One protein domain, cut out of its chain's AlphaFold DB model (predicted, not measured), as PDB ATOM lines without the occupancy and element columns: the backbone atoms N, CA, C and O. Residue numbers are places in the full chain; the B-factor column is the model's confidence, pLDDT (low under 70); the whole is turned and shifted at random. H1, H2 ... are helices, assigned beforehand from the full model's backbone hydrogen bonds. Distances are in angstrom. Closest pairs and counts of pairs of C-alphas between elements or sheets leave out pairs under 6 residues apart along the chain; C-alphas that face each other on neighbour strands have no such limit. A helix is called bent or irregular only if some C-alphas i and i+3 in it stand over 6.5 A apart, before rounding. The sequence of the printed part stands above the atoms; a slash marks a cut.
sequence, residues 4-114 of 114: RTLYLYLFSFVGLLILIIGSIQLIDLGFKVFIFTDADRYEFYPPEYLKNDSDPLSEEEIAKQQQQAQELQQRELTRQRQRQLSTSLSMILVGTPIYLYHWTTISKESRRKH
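What this domain is: This is residues 4 to 114 of the 114 residues of an uncharacterized protein of Microgenomates group bacterium ADurb.Bin238 (UniProt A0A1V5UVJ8). A very long helix, H2, makes the main axis of a rod, and a shorter helix, H1, packs on it partway along with residues 20 to 32, while residues 4 to 19 of H1 and residues 99 to 112 of H2 stand free and spread apart as a V. A long link without named elements, residues 35 to 58, runs on from the end of H1 to the start of H2, where residues 50 to 56 stand free, and H2 then turns back past H1. The 111 printed residues are all helix in class, with H1 then H2 and no named strand; the whole is extended, with a radius of gyration of the C-alphas of 25.0 A and spans of 85 by 31 by 25 A.

Where its parts are: H1, residues 4 to 34, begins at C-alpha 4 (80.983, 208.326, 184.823) and is 44.7 A long. H2, residues 59 to 112, is 78.1 A long and ends at C-alpha 112 (93.536, 189.348, 203.905). H2 has a kink of 29 degrees near residue 96; it is neither bent nor irregular, but only just: C-alphas 94 and 97 are 6.3 A apart.

How they stand to each other: H1 and H2 form a helical hairpin and touch, through residues 20 to 32 and 83 to 94 alone; the closest C-alphas, of Ile 24 and Ser 90, are 5.2 A apart. Their tilt is steep, 40 degrees, opposite ways. Every O i to N i+4 pair is within hydrogen-bond range in H1, and 47 of 50 in H2.

The domain as a whole: The C-alphas farthest apart, of Ser 54 and His 114, are 87.8 A apart. The printed part has no cut. The link from H1 to H2, 24 residues, is long. Residues 42 to 57 and 113 to 114 have pLDDT under 70.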
ATOM      1  N   ARG A   4      79.659 208.023 185.391       90.62
ATOM      2  CA  ARG A   4      80.983 208.326 184.823       90.62
ATOM      3  C   ARG A   4      81.998 207.227 185.133       90.62
ATOM      4  O   ARG A   4      82.742 206.811 184.256       90.62
ATOM      5  N   THR A   5      82.007 206.732 186.368       91.94
ATOM      6  CA  THR A   5      82.913 205.661 186.797       91.94
ATOM      7  C   THR A   5      82.552 204.336 186.124       91.94
ATOM      8  O   THR A   5      83.442 203.624 185.673       91.94
ATOM      9  N   LEU A   6      81.255 204.032 185.994       92.88
ATOM     10  CA  LEU A   6      80.785 202.852 185.261       92.88
ATOM     11  C   LEU A   6      81.224 202.888 183.787       92.88
ATOM     12  O   LEU A   6      81.762 201.900 183.292       92.88
ATOM     13  N   TYR A   7      81.050 204.030 183.111       94.44
ATOM     14  CA  TYR A   7      81.496 204.221 181.727       94.44
ATOM     15  C   TYR A   7      83.005 203.989 181.574       94.44
ATOM     16  O   TYR A   7      83.424 203.256 180.683       94.44
ATOM     17  N   LEU A   8      83.819 204.563 182.467       94.00
ATOM     18  CA  LEU A   8      85.276 204.420 182.412       94.00
ATOM     19  C   LEU A   8      85.730 202.968 182.604       94.00
ATOM     20  O   LEU A   8      86.634 202.524 181.898       94.00
ATOM     21  N   TYR A   9      85.097 202.212 183.506       94.75
ATOM     22  CA  TYR A   9      85.404 200.789 183.674       94.75
ATOM     23  C   TYR A   9      85.031 199.969 182.442       94.75
ATOM     24  O   TYR A   9      85.824 199.139 182.007       94.75
ATOM     25  N   LEU A  10      83.862 200.224 181.852       95.50
ATOM     26  CA  LEU A  10      83.422 199.510 180.656       95.50
ATOM     27  C   LEU A  10      84.322 199.821 179.455       95.50
ATOM     28  O   LEU A  10      84.753 198.905 178.761       95.50
ATOM     29  N   PHE A  11      84.672 201.091 179.249       96.56
ATOM     30  CA  PHE A  11      85.602 201.497 178.197       96.56
ATOM     31  C   PHE A  11      86.986 200.865 178.383       96.56
ATOM     32  O   PHE A  11      87.542 200.305 177.441       96.56
ATOM     33  N   SER A  12      87.516 200.887 179.609       95.31
ATOM     34  CA  SER A  12      88.813 200.274 179.925       95.31
ATOM     35  C   SER A  12      88.789 198.759 179.730       95.31
ATOM     36  O   SER A  12      89.757 198.189 179.238       95.31
ATOM     37  N   PHE A  13      87.677 198.104 180.066       95.25
ATOM     38  CA  PHE A  13      87.493 196.674 179.843       95.25
ATOM     39  C   PHE A  13      87.492 196.327 178.351       95.25
ATOM     40  O   PHE A  13      88.224 195.436 177.929       95.25
ATOM     41  N   VAL A  14      86.738 197.070 177.534       97.50
ATOM     42  CA  VAL A  14      86.725 196.880 176.075       97.50
ATOM     43  C   VAL A  14      88.110 197.140 175.478       97.50
ATOM     44  O   VAL A  14      88.597 196.333 174.688       97.50
ATOM     45  N   GLY A  15      88.775 198.221 175.892       97.12
ATOM     46  CA  GLY A  15      90.137 198.532 175.455       97.12
ATOM     47  C   GLY A  15      91.132 197.426 175.806       97.12
ATOM     48  O   GLY A  15      91.946 197.039 174.968       97.12
ATOM     49  N   LEU A  16      91.025 196.857 177.009       95.31
ATOM     50  CA  LEU A  16      91.847 195.726 177.433       95.31
ATOM     51  C   LEU A  16      91.611 194.490 176.552       95.31
ATOM     52  O   LEU A  16      92.578 193.861 176.133       95.31
ATOM     53  N   LEU A  17      90.358 194.163 176.219       96.19
ATOM     54  CA  LEU A  17      90.053 193.039 175.325       96.19
ATOM     55  C   LEU A  17      90.656 193.228 173.929       96.19
ATOM     56  O   LEU A  17      91.264 192.299 173.400       96.19
ATOM     57  N   ILE A  18      90.538 194.430 173.355       97.81
ATOM     58  CA  ILE A  18      91.134 194.753 172.051       97.81
ATOM     59  C   ILE A  18      92.655 194.570 172.103       97.81
ATOM     60  O   ILE A  18      93.233 193.963 171.202       97.81
ATOM     61  N   LEU A  19      93.301 195.036 173.174       96.94
ATOM     62  CA  LEU A  19      94.747 194.915 173.347       96.94
ATOM     63  C   LEU A  19      95.196 193.453 173.478       96.94
ATOM     64  O   LEU A  19      96.200 193.067 172.880       96.94
ATOM     65  N   ILE A  20      94.443 192.625 174.206       96.88
ATOM     66  CA  ILE A  20      94.714 191.186 174.336       96.88
ATOM     67  C   ILE A  20      94.608 190.499 172.972       96.88
ATOM     68  O   ILE A  20      95.534 189.798 172.566       96.88
ATOM     69  N   ILE A  21      93.513 190.732 172.243       97.19
ATOM     70  CA  ILE A  21      93.284 190.129 170.923       97.19
ATOM     71  C   ILE A  21      94.369 190.569 169.935       97.19
ATOM     72  O   ILE A  21      94.942 189.728 169.244       97.19
ATOM     73  N   GLY A  22      94.710 191.860 169.908       97.38
ATOM     74  CA  GLY A  22      95.786 192.379 169.062       97.38
ATOM     75  C   GLY A  22      97.151 191.775 169.400       97.38
ATOM     76  O   GLY A  22      97.906 191.413 168.501       97.38
ATOM     77  N   SER A  23      97.447 191.578 170.687       97.56
ATOM     78  CA  SER A  23      98.698 190.942 171.129       97.56
ATOM     79  C   SER A  23      98.792 189.483 170.677       97.56
ATOM     80  O   SER A  23      99.846 189.048 170.218       97.56
ATOM     81  N   ILE A  24      97.684 188.735 170.753       97.56
ATOM     82  CA  ILE A  24      97.611 187.350 170.262       97.56
ATOM     83  C   ILE A  24      97.886 187.308 168.755       97.56
ATOM     84  O   ILE A  24      98.677 186.480 168.313       97.56
ATOM     85  N   GLN A  25      97.279 188.209 167.978       96.06
ATOM     86  CA  GLN A  25      97.476 188.270 166.526       96.06
ATOM     87  C   GLN A  25      98.922 188.608 166.143       96.06
ATOM     88  O   GLN A  25      99.457 188.025 165.206       96.06
ATOM     89  N   LEU A  26      99.574 189.518 166.874       96.88
ATOM     90  CA  LEU A  26     100.971 189.876 166.616       96.88
ATOM     91  C   LEU A  26     101.933 188.715 166.891       96.88
ATOM     92  O   LEU A  26     102.845 188.477 166.100       96.88
ATOM     93  N   ILE A  27     101.731 187.986 167.989       96.06
ATOM     94  CA  ILE A  27     102.565 186.821 168.317       96.06
ATOM     95  C   ILE A  27     102.307 185.685 167.322       96.06
ATOM     96  O   ILE A  27     103.263 185.068 166.855       96.06
ATOM     97  N   ASP A  28     101.049 185.464 166.934       94.62
ATOM     98  CA  ASP A  28     100.678 184.457 165.938       94.62
ATOM     99  C   ASP A  28     101.327 184.744 164.580       94.62
ATOM    100  O   ASP A  28     101.913 183.854 163.962       94.62
ATOM    101  N   LEU A  29     101.308 186.007 164.150       92.81
ATOM    102  CA  LEU A  29     102.017 186.437 162.951       92.81
ATOM    103  C   LEU A  29     103.524 186.187 163.078       92.81
ATOM    104  O   LEU A  29     104.137 185.651 162.159       92.81
ATOM    105  N   GLY A  30     104.122 186.527 164.223       92.62
ATOM    106  CA  GLY A  30     105.532 186.251 164.488       92.62
ATOM    107  C   GLY A  30     105.862 184.762 164.357       92.62
ATOM    108  O   GLY A  30     106.832 184.394 163.697       92.62
ATOM    109  N   PHE A  31     105.030 183.882 164.908       92.69
ATOM    110  CA  PHE A  31     105.230 182.444 164.774       92.69
ATOM    111  C   PHE A  31     105.118 181.954 163.335       92.69
ATOM    112  O   PHE A  31     105.975 181.182 162.906       92.69
ATOM    113  N   LYS A  32     104.131 182.413 162.567       88.62
ATOM    114  CA  LYS A  32     103.993 182.040 161.150       88.62
ATOM    115  C   LYS A  32     105.148 182.552 160.293       88.62
ATOM    116  O   LYS A  32     105.611 181.841 159.410       88.62
ATOM    117  N   VAL A  33     105.674 183.739 160.592       89.69
ATOM    118  CA  VAL A  33     106.779 184.339 159.831       89.69
ATOM    119  C   VAL A  33     108.134 183.713 160.169       89.69
ATOM    120  O   VAL A  33     108.945 183.519 159.268       89.69
ATOM    121  N   PHE A  34     108.403 183.400 161.439       90.19
ATOM    122  CA  PHE A  34     109.741 182.977 161.873       90.19
ATOM    123  C   PHE A  34     109.882 181.475 162.152       90.19
ATOM    124  O   PHE A  34     110.986 180.951 162.030       90.19
ATOM    125  N   ILE A  35     108.804 180.779 162.535       88.31
ATOM    126  CA  ILE A  35     108.843 179.353 162.917       88.31
ATOM    127  C   ILE A  35     108.088 178.481 161.908       88.31
ATOM    128  O   ILE A  35     108.597 177.443 161.493       88.31
ATOM    129  N   PHE A  36     106.886 178.892 161.498       83.38
ATOM    130  CA  PHE A  36     106.001 178.126 160.615       83.38
ATOM    131  C   PHE A  36     105.877 178.769 159.228       83.38
ATOM    132  O   PHE A  36     104.771 179.041 158.763       83.38
ATOM    133  N   THR A  37     107.004 178.978 158.544       77.19
ATOM    134  CA  THR A  37     107.071 179.671 157.241       77.19
ATOM    135  C   THR A  37     106.230 179.033 156.131       77.19
ATOM    136  O   THR A  37     105.930 179.680 155.128       77.19
ATOM    137  N   ASP A  38     105.849 177.763 156.284       74.00
ATOM    138  CA  ASP A  38     105.007 177.040 155.327       74.00
ATOM    139  C   ASP A  38     103.506 177.145 155.613       74.00
ATOM    140  O   ASP A  38     102.699 176.804 154.743       74.00
ATOM    141  N   ALA A  39     103.114 177.643 156.790       72.94
ATOM    142  CA  ALA A  39     101.716 177.730 157.195       72.94
ATOM    143  C   ALA A  39     100.913 178.684 156.296       72.94
ATOM    144  O   ALA A  39      99.752 178.397 155.995       72.94
ATOM    145  N   ASP A  40     101.533 179.762 155.815       70.62
ATOM    146  CA  ASP A  40     100.885 180.786 154.981       70.62
ATOM    147  C   ASP A  40     101.090 180.576 153.470       70.62
ATOM    148  O   ASP A  40     100.670 181.405 152.660       70.62
ATOM    149  N   ARG A  41     101.698 179.458 153.046       73.88
ATOM    150  CA  ARG A  41     101.836 179.160 151.615       73.88
ATOM    151  C   ARG A  41     100.498 178.742 151.015       73.88
ATOM    152  O   ARG A  41      99.917 177.735 151.414       73.88
ATOM    153  N   TYR A  42     100.058 179.493 150.008       65.56
ATOM    154  CA  TYR A  42      98.939 179.120 149.152       65.56
ATOM    155  C   TYR A  42      99.465 178.278 147.985       65.56
ATOM    156  O   TYR A  42     100.132 178.797 147.090       65.56
ATOM    157  N   GLU A  43      99.215 176.969 148.011       65.62
ATOM    158  CA  GLU A  43      99.461 176.116 146.847       65.62
ATOM    159  C   GLU A  43      98.275 176.239 145.886       65.62
ATOM    160  O   GLU A  43      97.128 175.983 146.250       65.62
ATOM    161  N   PHE A  44      98.560 176.672 144.656       59.22
ATOM    162  CA  PHE A  44      97.573 176.735 143.587       59.22
ATOM    163  C   PHE A  44      97.082 175.320 143.275       59.22
ATOM    164  O   PHE A  44      97.878 174.464 142.892       59.22
ATOM    165  N   TYR A  45      95.779 175.089 143.437       60.38
ATOM    166  CA  TYR A  45      95.130 173.861 142.992       60.38
ATOM    167  C   TYR A  45      94.976 173.946 141.469       60.38
ATOM    168  O   TYR A  45      94.186 174.775 141.001       60.38
ATOM    169  N   PRO A  46      95.718 173.157 140.671       58.16
ATOM    170  CA  PRO A  46      95.414 173.082 139.256       58.16
ATOM    171  C   PRO A  46      93.985 172.541 139.105       58.16
ATOM    172  O   PRO A  46      93.606 171.621 139.838       58.16
ATOM    173  N   PRO A  47      93.165 173.121 138.212       57.97
ATOM    174  CA  PRO A  47      91.836 172.596 137.960       57.97
ATOM    175  C   PRO A  47      91.945 171.136 137.511       57.97
ATOM    176  O   PRO A  47      92.799 170.788 136.697       57.97
ATOM    177  N   GLU A  48      91.073 170.300 138.066       60.59
ATOM    178  CA  GLU A  48      90.837 168.925 137.634       60.59
ATOM    179  C   GLU A  48      90.597 168.938 136.118       60.59
ATOM    180  O   GLU A  48      89.639 169.555 135.640       60.59
ATOM    181  N   TYR A  49      91.509 168.344 135.340       58.44
ATOM    182  CA  TYR A  49      91.383 168.308 133.887       58.44
ATOM    183  C   TYR A  49      90.234 167.362 133.525       58.44
ATOM    184  O   TYR A  49      90.426 166.164 133.339       58.44
ATOM    185  N   LEU A  50      89.020 167.896 133.412       55.41
ATOM    186  CA  LEU A  50      87.925 167.207 132.742       55.41
ATOM    187  C   LEU A  50      88.225 167.248 131.238       55.41
ATOM    188  O   LEU A  50      87.922 168.231 130.561       55.41
ATOM    189  N   LYS A  51      88.894 166.217 130.707       55.22
ATOM    190  CA  LYS A  51      88.980 166.032 129.250       55.22
ATOM    191  C   LYS A  51      87.557 165.872 128.709       55.22
ATOM    192  O   LYS A  51      86.742 165.164 129.296       55.22
ATOM    193  N   ASN A  52      87.268 166.546 127.599       61.28
ATOM    194  CA  ASN A  52      86.024 166.356 126.852       61.28
ATOM    195  C   ASN A  52      85.841 164.875 126.472       61.28
ATOM    196  O   ASN A  52      86.832 164.183 126.236       61.28
ATOM    197  N   ASP A  53      84.584 164.442 126.313       58.56
ATOM    198  CA  ASP A  53      84.124 163.073 125.973       58.56
ATOM    199  C   ASP A  53      84.876 162.366 124.822       58.56
ATOM    200  O   ASP A  53      84.732 161.164 124.617       58.56
ATOM    201  N   SER A  54      85.658 163.100 124.031       61.47
ATOM    202  CA  SER A  54      86.343 162.625 122.827       61.47
ATOM    203  C   SER A  54      87.691 161.942 123.082       61.47
ATOM    204  O   SER A  54      88.219 161.324 122.161       61.47
ATOM    205  N   ASP A  55      88.272 162.074 124.276       66.38
ATOM    206  CA  ASP A  55      89.591 161.515 124.586       66.38
ATOM    207  C   ASP A  55      89.699 161.213 126.094       66.38
ATOM    208  O   ASP A  55      90.107 162.090 126.858       66.38
ATOM    209  N   PRO A  56      89.268 160.025 126.563       65.12
ATOM    210  CA  PRO A  56      89.307 159.681 127.983       65.12
ATOM    211  C   PRO A  56      90.744 159.728 128.521       65.12
ATOM    212  O   PRO A  56      91.695 159.398 127.810       65.12
ATOM    213  N   LEU A  57      90.919 160.155 129.780       69.44
ATOM    214  CA  LEU A  57      92.225 160.061 130.442       69.44
ATOM    215  C   LEU A  57      92.685 158.599 130.450       69.44
ATOM    216  O   LEU A  57      91.897 157.691 130.728       69.44
ATOM    217  N   SER A  58      93.976 158.389 130.212       78.75
ATOM    218  CA  SER A  58      94.606 157.098 130.483       78.75
ATOM    219  C   SER A  58      94.472 156.762 131.973       78.75
ATOM    220  O   SER A  58      94.536 157.651 132.825       78.75
ATOM    221  N   GLU A  59      94.340 155.477 132.317       79.56
ATOM    222  CA  GLU A  59      94.335 155.015 133.716       79.56
ATOM    223  C   GLU A  59      95.551 155.543 134.501       79.56
ATOM    224  O   GLU A  59      95.449 155.873 135.684       79.56
ATOM    225  N   GLU A  60      96.691 155.709 133.822       81.75
ATOM    226  CA  GLU A  60      97.913 156.261 134.406       81.75
ATOM    227  C   GLU A  60      97.792 157.763 134.737       81.75
ATOM    228  O   GLU A  60      98.346 158.231 135.733       81.75
ATOM    229  N   GLU A  61      97.050 158.532 133.934       80.56
ATOM    230  CA  GLU A  61      96.810 159.964 134.157       80.56
ATOM    231  C   GLU A  61      95.850 160.181 135.335       80.56
ATOM    232  O   GLU A  61      96.108 161.029 136.190       80.56
ATOM    233  N   ILE A  62      94.801 159.355 135.436       80.81
ATOM    234  CA  ILE A  62      93.856 159.371 136.563       80.81
ATOM    235  C   ILE A  62      94.587 159.044 137.869       80.81
ATOM    236  O   ILE A  62      94.424 159.750 138.866       80.81
ATOM    237  N   ALA A  63      95.430 158.007 137.862       83.94
ATOM    238  CA  ALA A  63      96.209 157.620 139.033       83.94
ATOM    239  C   ALA A  63      97.172 158.736 139.479       83.94
ATOM    240  O   ALA A  63      97.236 159.049 140.669       83.94
ATOM    241  N   LYS A  64      97.873 159.388 138.538       84.50
ATOM    242  CA  LYS A  64      98.761 160.527 138.839       84.50
ATOM    243  C   LYS A  64      98.001 161.711 139.429       84.50
ATOM    244  O   LYS A  64      98.464 162.309 140.398       84.50
ATOM    245  N   GLN A  65      96.827 162.032 138.889       82.06
ATOM    246  CA  GLN A  65      96.003 163.128 139.392       82.06
ATOM    247  C   GLN A  65      95.474 162.844 140.802       82.06
ATOM    248  O   GLN A  65      95.546 163.711 141.673       82.06
ATOM    249  N   GLN A  66      95.001 161.622 141.062       82.75
ATOM    250  CA  GLN A  66      94.565 161.213 142.399       82.75
ATOM    251  C   GLN A  66      95.710 161.262 143.413       82.75
ATOM    252  O   GLN A  66      95.514 161.746 144.528       82.75
ATOM    253  N   GLN A  67      96.910 160.814 143.033       86.31
ATOM    254  CA  GLN A  67      98.096 160.904 143.888       86.31
ATOM    255  C   GLN A  67      98.455 162.360 144.209       86.31
ATOM    256  O   GLN A  67      98.633 162.701 145.377       86.31
ATOM    257  N   GLN A  68      98.482 163.240 143.205       84.94
ATOM    258  CA  GLN A  68      98.737 164.668 143.417       84.94
ATOM    259  C   GLN A  68      97.679 165.315 144.319       84.94
ATOM    260  O   GLN A  68      98.025 166.055 145.238       84.94
ATOM    261  N   ALA A  69      96.397 165.003 144.110       83.00
ATOM    262  CA  ALA A  69      95.312 165.506 144.947       83.00
ATOM    263  C   ALA A  69      95.454 165.047 146.408       83.00
ATOM    264  O   ALA A  69      95.263 165.845 147.328       83.00
ATOM    265  N   GLN A  70      95.833 163.785 146.634       85.25
ATOM    266  CA  GLN A  70      96.091 163.263 147.977       85.25
ATOM    267  C   GLN A  70      97.287 163.957 148.638       85.25
ATOM    268  O   GLN A  70      97.191 164.359 149.797       85.25
ATOM    269  N   GLU A  71      98.397 164.147 147.924       87.38
ATOM    270  CA  GLU A  71      99.568 164.848 148.463       87.38
ATOM    271  C   GLU A  71      99.246 166.295 148.857       87.38
ATOM    272  O   GLU A  71      99.614 166.735 149.949       87.38
ATOM    273  N   LEU A  72      98.520 167.023 148.005       83.94
ATOM    274  CA  LEU A  72      98.080 168.392 148.285       83.94
ATOM    275  C   LEU A  72      97.160 168.445 149.508       83.94
ATOM    276  O   LEU A  72      97.345 169.295 150.382       83.94
ATOM    277  N   GLN A  73      96.220 167.504 149.622       84.88
ATOM    278  CA  GLN A  73      95.337 167.417 150.783       84.88
ATOM    279  C   GLN A  73      96.130 167.200 152.080       84.88
ATOM    280  O   GLN A  73      95.873 167.870 153.081       84.88
ATOM    281  N   GLN A  74      97.125 166.308 152.074       87.31
ATOM    282  CA  GLN A  74      97.966 166.054 153.251       87.31
ATOM    283  C   GLN A  74      98.808 167.277 153.640       87.31
ATOM    284  O   GLN A  74      98.963 167.586 154.831       87.31
ATOM    285  N   ARG A  75      99.325 168.011 152.649       86.88
ATOM    286  CA  ARG A  75     100.052 169.266 152.881       86.88
ATOM    287  C   ARG A  75      99.144 170.331 153.478       86.88
ATOM    288  O   ARG A  75      99.525 170.944 154.474       86.88
ATOM    289  N   GLU A  76      97.937 170.506 152.947       86.06
ATOM    290  CA  GLU A  76      96.989 171.490 153.474       86.06
ATOM    291  C   GLU A  76      96.553 171.151 154.903       86.06
ATOM    292  O   GLU A  76      96.559 172.026 155.768       86.06
ATOM    293  N   LEU A  77      96.286 169.876 155.208       88.00
ATOM    294  CA  LEU A  77      96.012 169.433 156.582       88.00
ATOM    295  C   LEU A  77      97.167 169.778 157.532       88.00
ATOM    296  O   LEU A  77      96.946 170.222 158.661       88.00
ATOM    297  N   THR A  78      98.407 169.598 157.080       88.50
ATOM    298  CA  THR A  78      99.597 169.940 157.868       88.50
ATOM    299  C   THR A  78      99.701 171.449 158.096       88.50
ATOM    300  O   THR A  78      99.909 171.879 159.233       88.50
ATOM    301  N   ARG A  79      99.477 172.268 157.062       87.44
ATOM    302  CA  ARG A  79      99.461 173.738 157.169       87.44
ATOM    303  C   ARG A  79      98.371 174.232 158.110       87.44
ATOM    304  O   ARG A  79      98.636 175.074 158.965       87.44
ATOM    305  N   GLN A  80      97.165 173.680 158.010       88.06
ATOM    306  CA  GLN A  80      96.057 174.018 158.906       88.06
ATOM    307  C   GLN A  80      96.411 173.740 160.367       88.06
ATOM    308  O   GLN A  80      96.203 174.600 161.224       88.06
ATOM    309  N   ARG A  81      97.020 172.582 160.650       90.31
ATOM    310  CA  ARG A  81      97.504 172.248 161.996       90.31
ATOM    311  C   ARG A  81      98.564 173.233 162.481       90.31
ATOM    312  O   ARG A  81      98.488 173.665 163.627       90.31
ATOM    313  N   GLN A  82      99.509 173.636 161.631       90.12
ATOM    314  CA  GLN A  82     100.516 174.645 161.986       90.12
ATOM    315  C   GLN A  82      99.881 176.004 162.310       90.12
ATOM    316  O   GLN A  82     100.206 176.591 163.342       90.12
ATOM    317  N   ARG A  83      98.927 176.480 161.494       89.44
ATOM    318  CA  ARG A  83      98.183 177.721 161.781       89.44
ATOM    319  C   ARG A  83      97.445 177.624 163.116       89.44
ATOM    320  O   ARG A  83      97.507 178.555 163.909       89.44
ATOM    321  N   GLN A  84      96.779 176.501 163.376       92.50
ATOM    322  CA  GLN A  84      96.060 176.284 164.629       92.50
ATOM    323  C   GLN A  84      97.006 176.282 165.835       92.50
ATOM    324  O   GLN A  84      96.727 176.955 166.824       92.50
ATOM    325  N   LEU A  85      98.134 175.571 165.746       93.88
ATOM    326  CA  LEU A  85      99.147 175.534 166.804       93.88
ATOM    327  C   LEU A  85      99.712 176.924 167.093       93.88
ATOM    328  O   LEU A  85      99.817 177.298 168.259       93.88
ATOM    329  N   SER A  86     100.026 177.690 166.050       93.25
ATOM    330  CA  SER A  86     100.515 179.065 166.166       93.25
ATOM    331  C   SER A  86      99.528 179.956 166.926       93.25
ATOM    332  O   SER A  86      99.889 180.576 167.934       93.25
ATOM    333  N   THR A  87      98.249 179.936 166.536       93.75
ATOM    334  CA  THR A  87      97.206 180.716 167.210       93.75
ATOM    335  C   THR A  87      97.036 180.269 168.661       93.75
ATOM    336  O   THR A  87      96.994 181.097 169.570       93.75
ATOM    337  N   SER A  88      96.964 178.957 168.908       95.94
ATOM    338  CA  SER A  88      96.812 178.401 170.255       95.94
ATOM    339  C   SER A  88      97.979 178.757 171.169       95.94
ATOM    340  O   SER A  88      97.756 179.162 172.310       95.94
ATOM    341  N   LEU A  89      99.215 178.663 170.676       96.38
ATOM    342  CA  LEU A  89     100.399 179.019 171.448       96.38
ATOM    343  C   LEU A  89     100.411 180.512 171.780       96.38
ATOM    344  O   LEU A  89     100.684 180.886 172.917       96.38
ATOM    345  N   SER A  90     100.032 181.355 170.824       96.44
ATOM    346  CA  SER A  90      99.916 182.803 171.024       96.44
ATOM    347  C   SER A  90      98.879 183.151 172.093       96.44
ATOM    348  O   SER A  90      99.149 183.956 172.984       96.44
ATOM    349  N   MET A  91      97.717 182.489 172.071       96.50
ATOM    350  CA  MET A  91      96.690 182.643 173.106       96.50
ATOM    351  C   MET A  91      97.193 182.237 174.489       96.50
ATOM    352  O   MET A  91      96.929 182.945 175.456       96.50
ATOM    353  N   ILE A  92      97.920 181.122 174.598       97.44
ATOM    354  CA  ILE A  92      98.476 180.659 175.875       97.44
ATOM    355  C   ILE A  92      99.529 181.649 176.381       97.44
ATOM    356  O   ILE A  92      99.455 182.088 177.526       97.44
ATOM    357  N   LEU A  93     100.464 182.069 175.526       96.75
ATOM    358  CA  LEU A  93     101.537 182.989 175.908       96.75
ATOM    359  C   LEU A  93     101.018 184.332 176.428       96.75
ATOM    360  O   LEU A  93     101.585 184.870 177.377       96.75
ATOM    361  N   VAL A  94      99.933 184.855 175.854       96.69
ATOM    362  CA  VAL A  94      99.303 186.102 176.323       96.69
ATOM    363  C   VAL A  94      98.357 185.849 177.496       96.69
ATOM    364  O   VAL A  94      98.358 186.591 178.477       96.69
ATOM    365  N   GLY A  95      97.541 184.800 177.422       95.38
ATOM    366  CA  GLY A  95      96.485 184.519 178.392       95.38
ATOM    367  C   GLY A  95      97.007 184.034 179.742       95.38
ATOM    368  O   GLY A  95      96.474 184.430 180.777       95.38
ATOM    369  N   THR A  96      98.065 183.221 179.765       97.06
ATOM    370  CA  THR A  96      98.650 182.686 181.001       97.06
ATOM    371  C   THR A  96      99.116 183.776 181.974       97.06
ATOM    372  O   THR A  96      98.668 183.741 183.123       97.06
ATOM    373  N   PRO A  97      99.959 184.759 181.594       95.44
ATOM    374  CA  PRO A  97     100.388 185.793 182.535       95.44
ATOM    375  C   PRO A  97      99.213 186.637 183.048       95.44
ATOM    376  O   PRO A  97      99.174 186.965 184.234       95.44
ATOM    377  N   ILE A  98      98.219 186.918 182.198       94.00
ATOM    378  CA  ILE A  98      97.002 187.648 182.581       94.00
ATOM    379  C   ILE A  98      96.203 186.849 183.617       94.00
ATOM    380  O   ILE A  98      95.853 187.372 184.678       94.00
ATOM    381  N   TYR A  99      95.956 185.565 183.349       94.31
ATOM    382  CA  TYR A  99      95.243 184.677 184.264       94.31
ATOM    383  C   TYR A  99      95.944 184.584 185.624       94.31
ATOM    384  O   TYR A  99      95.308 184.764 186.664       94.31
ATOM    385  N   LEU A 100      97.261 184.364 185.628       96.06
ATOM    386  CA  LEU A 100      98.053 184.267 186.855       96.06
ATOM    387  C   LEU A 100      98.023 185.573 187.656       96.06
ATOM    388  O   LEU A 100      97.881 185.542 188.883       96.06
ATOM    389  N   TYR A 101      98.109 186.724 186.989       95.00
ATOM    390  CA  TYR A 101      98.001 188.026 187.644       95.00
ATOM    391  C   TYR A 101      96.651 188.198 188.355       95.00
ATOM    392  O   TYR A 101      96.607 188.537 189.544       95.00
ATOM    393  N   HIS A 102      95.543 187.901 187.671       92.25
ATOM    394  CA  HIS A 102      94.213 188.006 188.271       92.25
ATOM    395  C   HIS A 102      94.014 186.998 189.407       92.25
ATOM    396  O   HIS A 102      93.567 187.377 190.492       92.25
ATOM    397  N   TRP A 103      94.408 185.739 189.202       93.88
ATOM    398  CA  TRP A 103      94.285 184.686 190.209       93.88
ATOM    399  C   TRP A 103      95.056 185.015 191.491       93.88
ATOM    400  O   TRP A 103      94.518 184.913 192.596       93.88
ATOM    401  N   THR A 104      96.312 185.447 191.363       93.50
ATOM    402  CA  THR A 104      97.148 185.795 192.520       93.50
ATOM    403  C   THR A 104      96.632 187.024 193.262       93.50
ATOM    404  O   THR A 104      96.722 187.058 194.490       93.50
ATOM    405  N   THR A 105      96.061 188.003 192.558       92.44
ATOM    406  CA  THR A 105      95.460 189.198 193.168       92.44
ATOM    407  C   THR A 105      94.227 188.830 193.992       92.44
ATOM    408  O   THR A 105      94.185 189.118 195.188       92.44
ATOM    409  N   ILE A 106      93.290 188.076 193.408       91.31
ATOM    410  CA  ILE A 106      92.088 187.596 194.107       91.31
ATOM    411  C   ILE A 106      92.475 186.732 195.316       91.31
ATOM    412  O   ILE A 106      91.949 186.910 196.413       91.31
ATOM    413  N   SER A 107      93.456 185.843 195.146       86.00
ATOM    414  CA  SER A 107      93.957 184.974 196.222       86.00
ATOM    415  C   SER A 107      94.649 185.740 197.358       86.00
ATOM    416  O   SER A 107      94.770 185.237 198.475       86.00
ATOM    417  N   LYS A 108      95.195 186.933 197.091       88.31
ATOM    418  CA  LYS A 108      95.773 187.813 198.122       88.31
ATOM    419  C   LYS A 108      94.678 188.560 198.879       88.31
ATOM    420  O   LYS A 108      94.773 188.685 200.096       88.31
ATOM    421  N   GLU A 109      93.648 189.027 198.182       84.56
ATOM    422  CA  GLU A 109      92.506 189.705 198.800       84.56
ATOM    423  C   GLU A 109      91.669 188.763 199.668       84.56
ATOM    424  O   GLU A 109      91.288 189.140 200.776       84.56
ATOM    425  N   SER A 110      91.438 187.525 199.220       80.94
ATOM    426  CA  SER A 110      90.704 186.525 200.002       80.94
ATOM    427  C   SER A 110      91.429 186.152 201.299       80.94
ATOM    428  O   SER A 110      90.792 186.046 202.343       80.94
ATOM    429  N   ARG A 111      92.765 186.036 201.267       76.25
ATOM    430  CA  ARG A 111      93.591 185.761 202.457       76.25
ATOM    431  C   ARG A 111      93.691 186.921 203.444       76.25
ATOM    432  O   ARG A 111      93.960 186.665 204.603       76.25
ATOM    433  N   ARG A 112      93.513 188.172 203.011       71.69
ATOM    434  CA  ARG A 112      93.536 189.348 203.905       71.69
ATOM    435  C   ARG A 112      92.229 189.561 204.673       71.69
ATOM    436  O   ARG A 112      92.197 190.394 205.572       71.69
ATOM    437  N   LYS A 113      91.148 188.879 204.281       59.59
ATOM    438  CA  LYS A 113      89.837 188.952 204.944       59.59
ATOM    439  C   LYS A 113      89.643 187.900 206.047       59.59
ATOM    440  O   LYS A 113      88.605 187.937 206.703       59.59
ATOM    441  N   HIS A 114      90.611 187.007 206.242       47.81
ATOM    442  CA  HIS A 114      90.701 186.064 207.360       47.81
ATOM    443  C   HIS A 114      91.887 186.433 208.246       47.81
ATOM    444  O   HIS A 114      91.768 186.206 209.467       47.81
TER     445      HIS A 114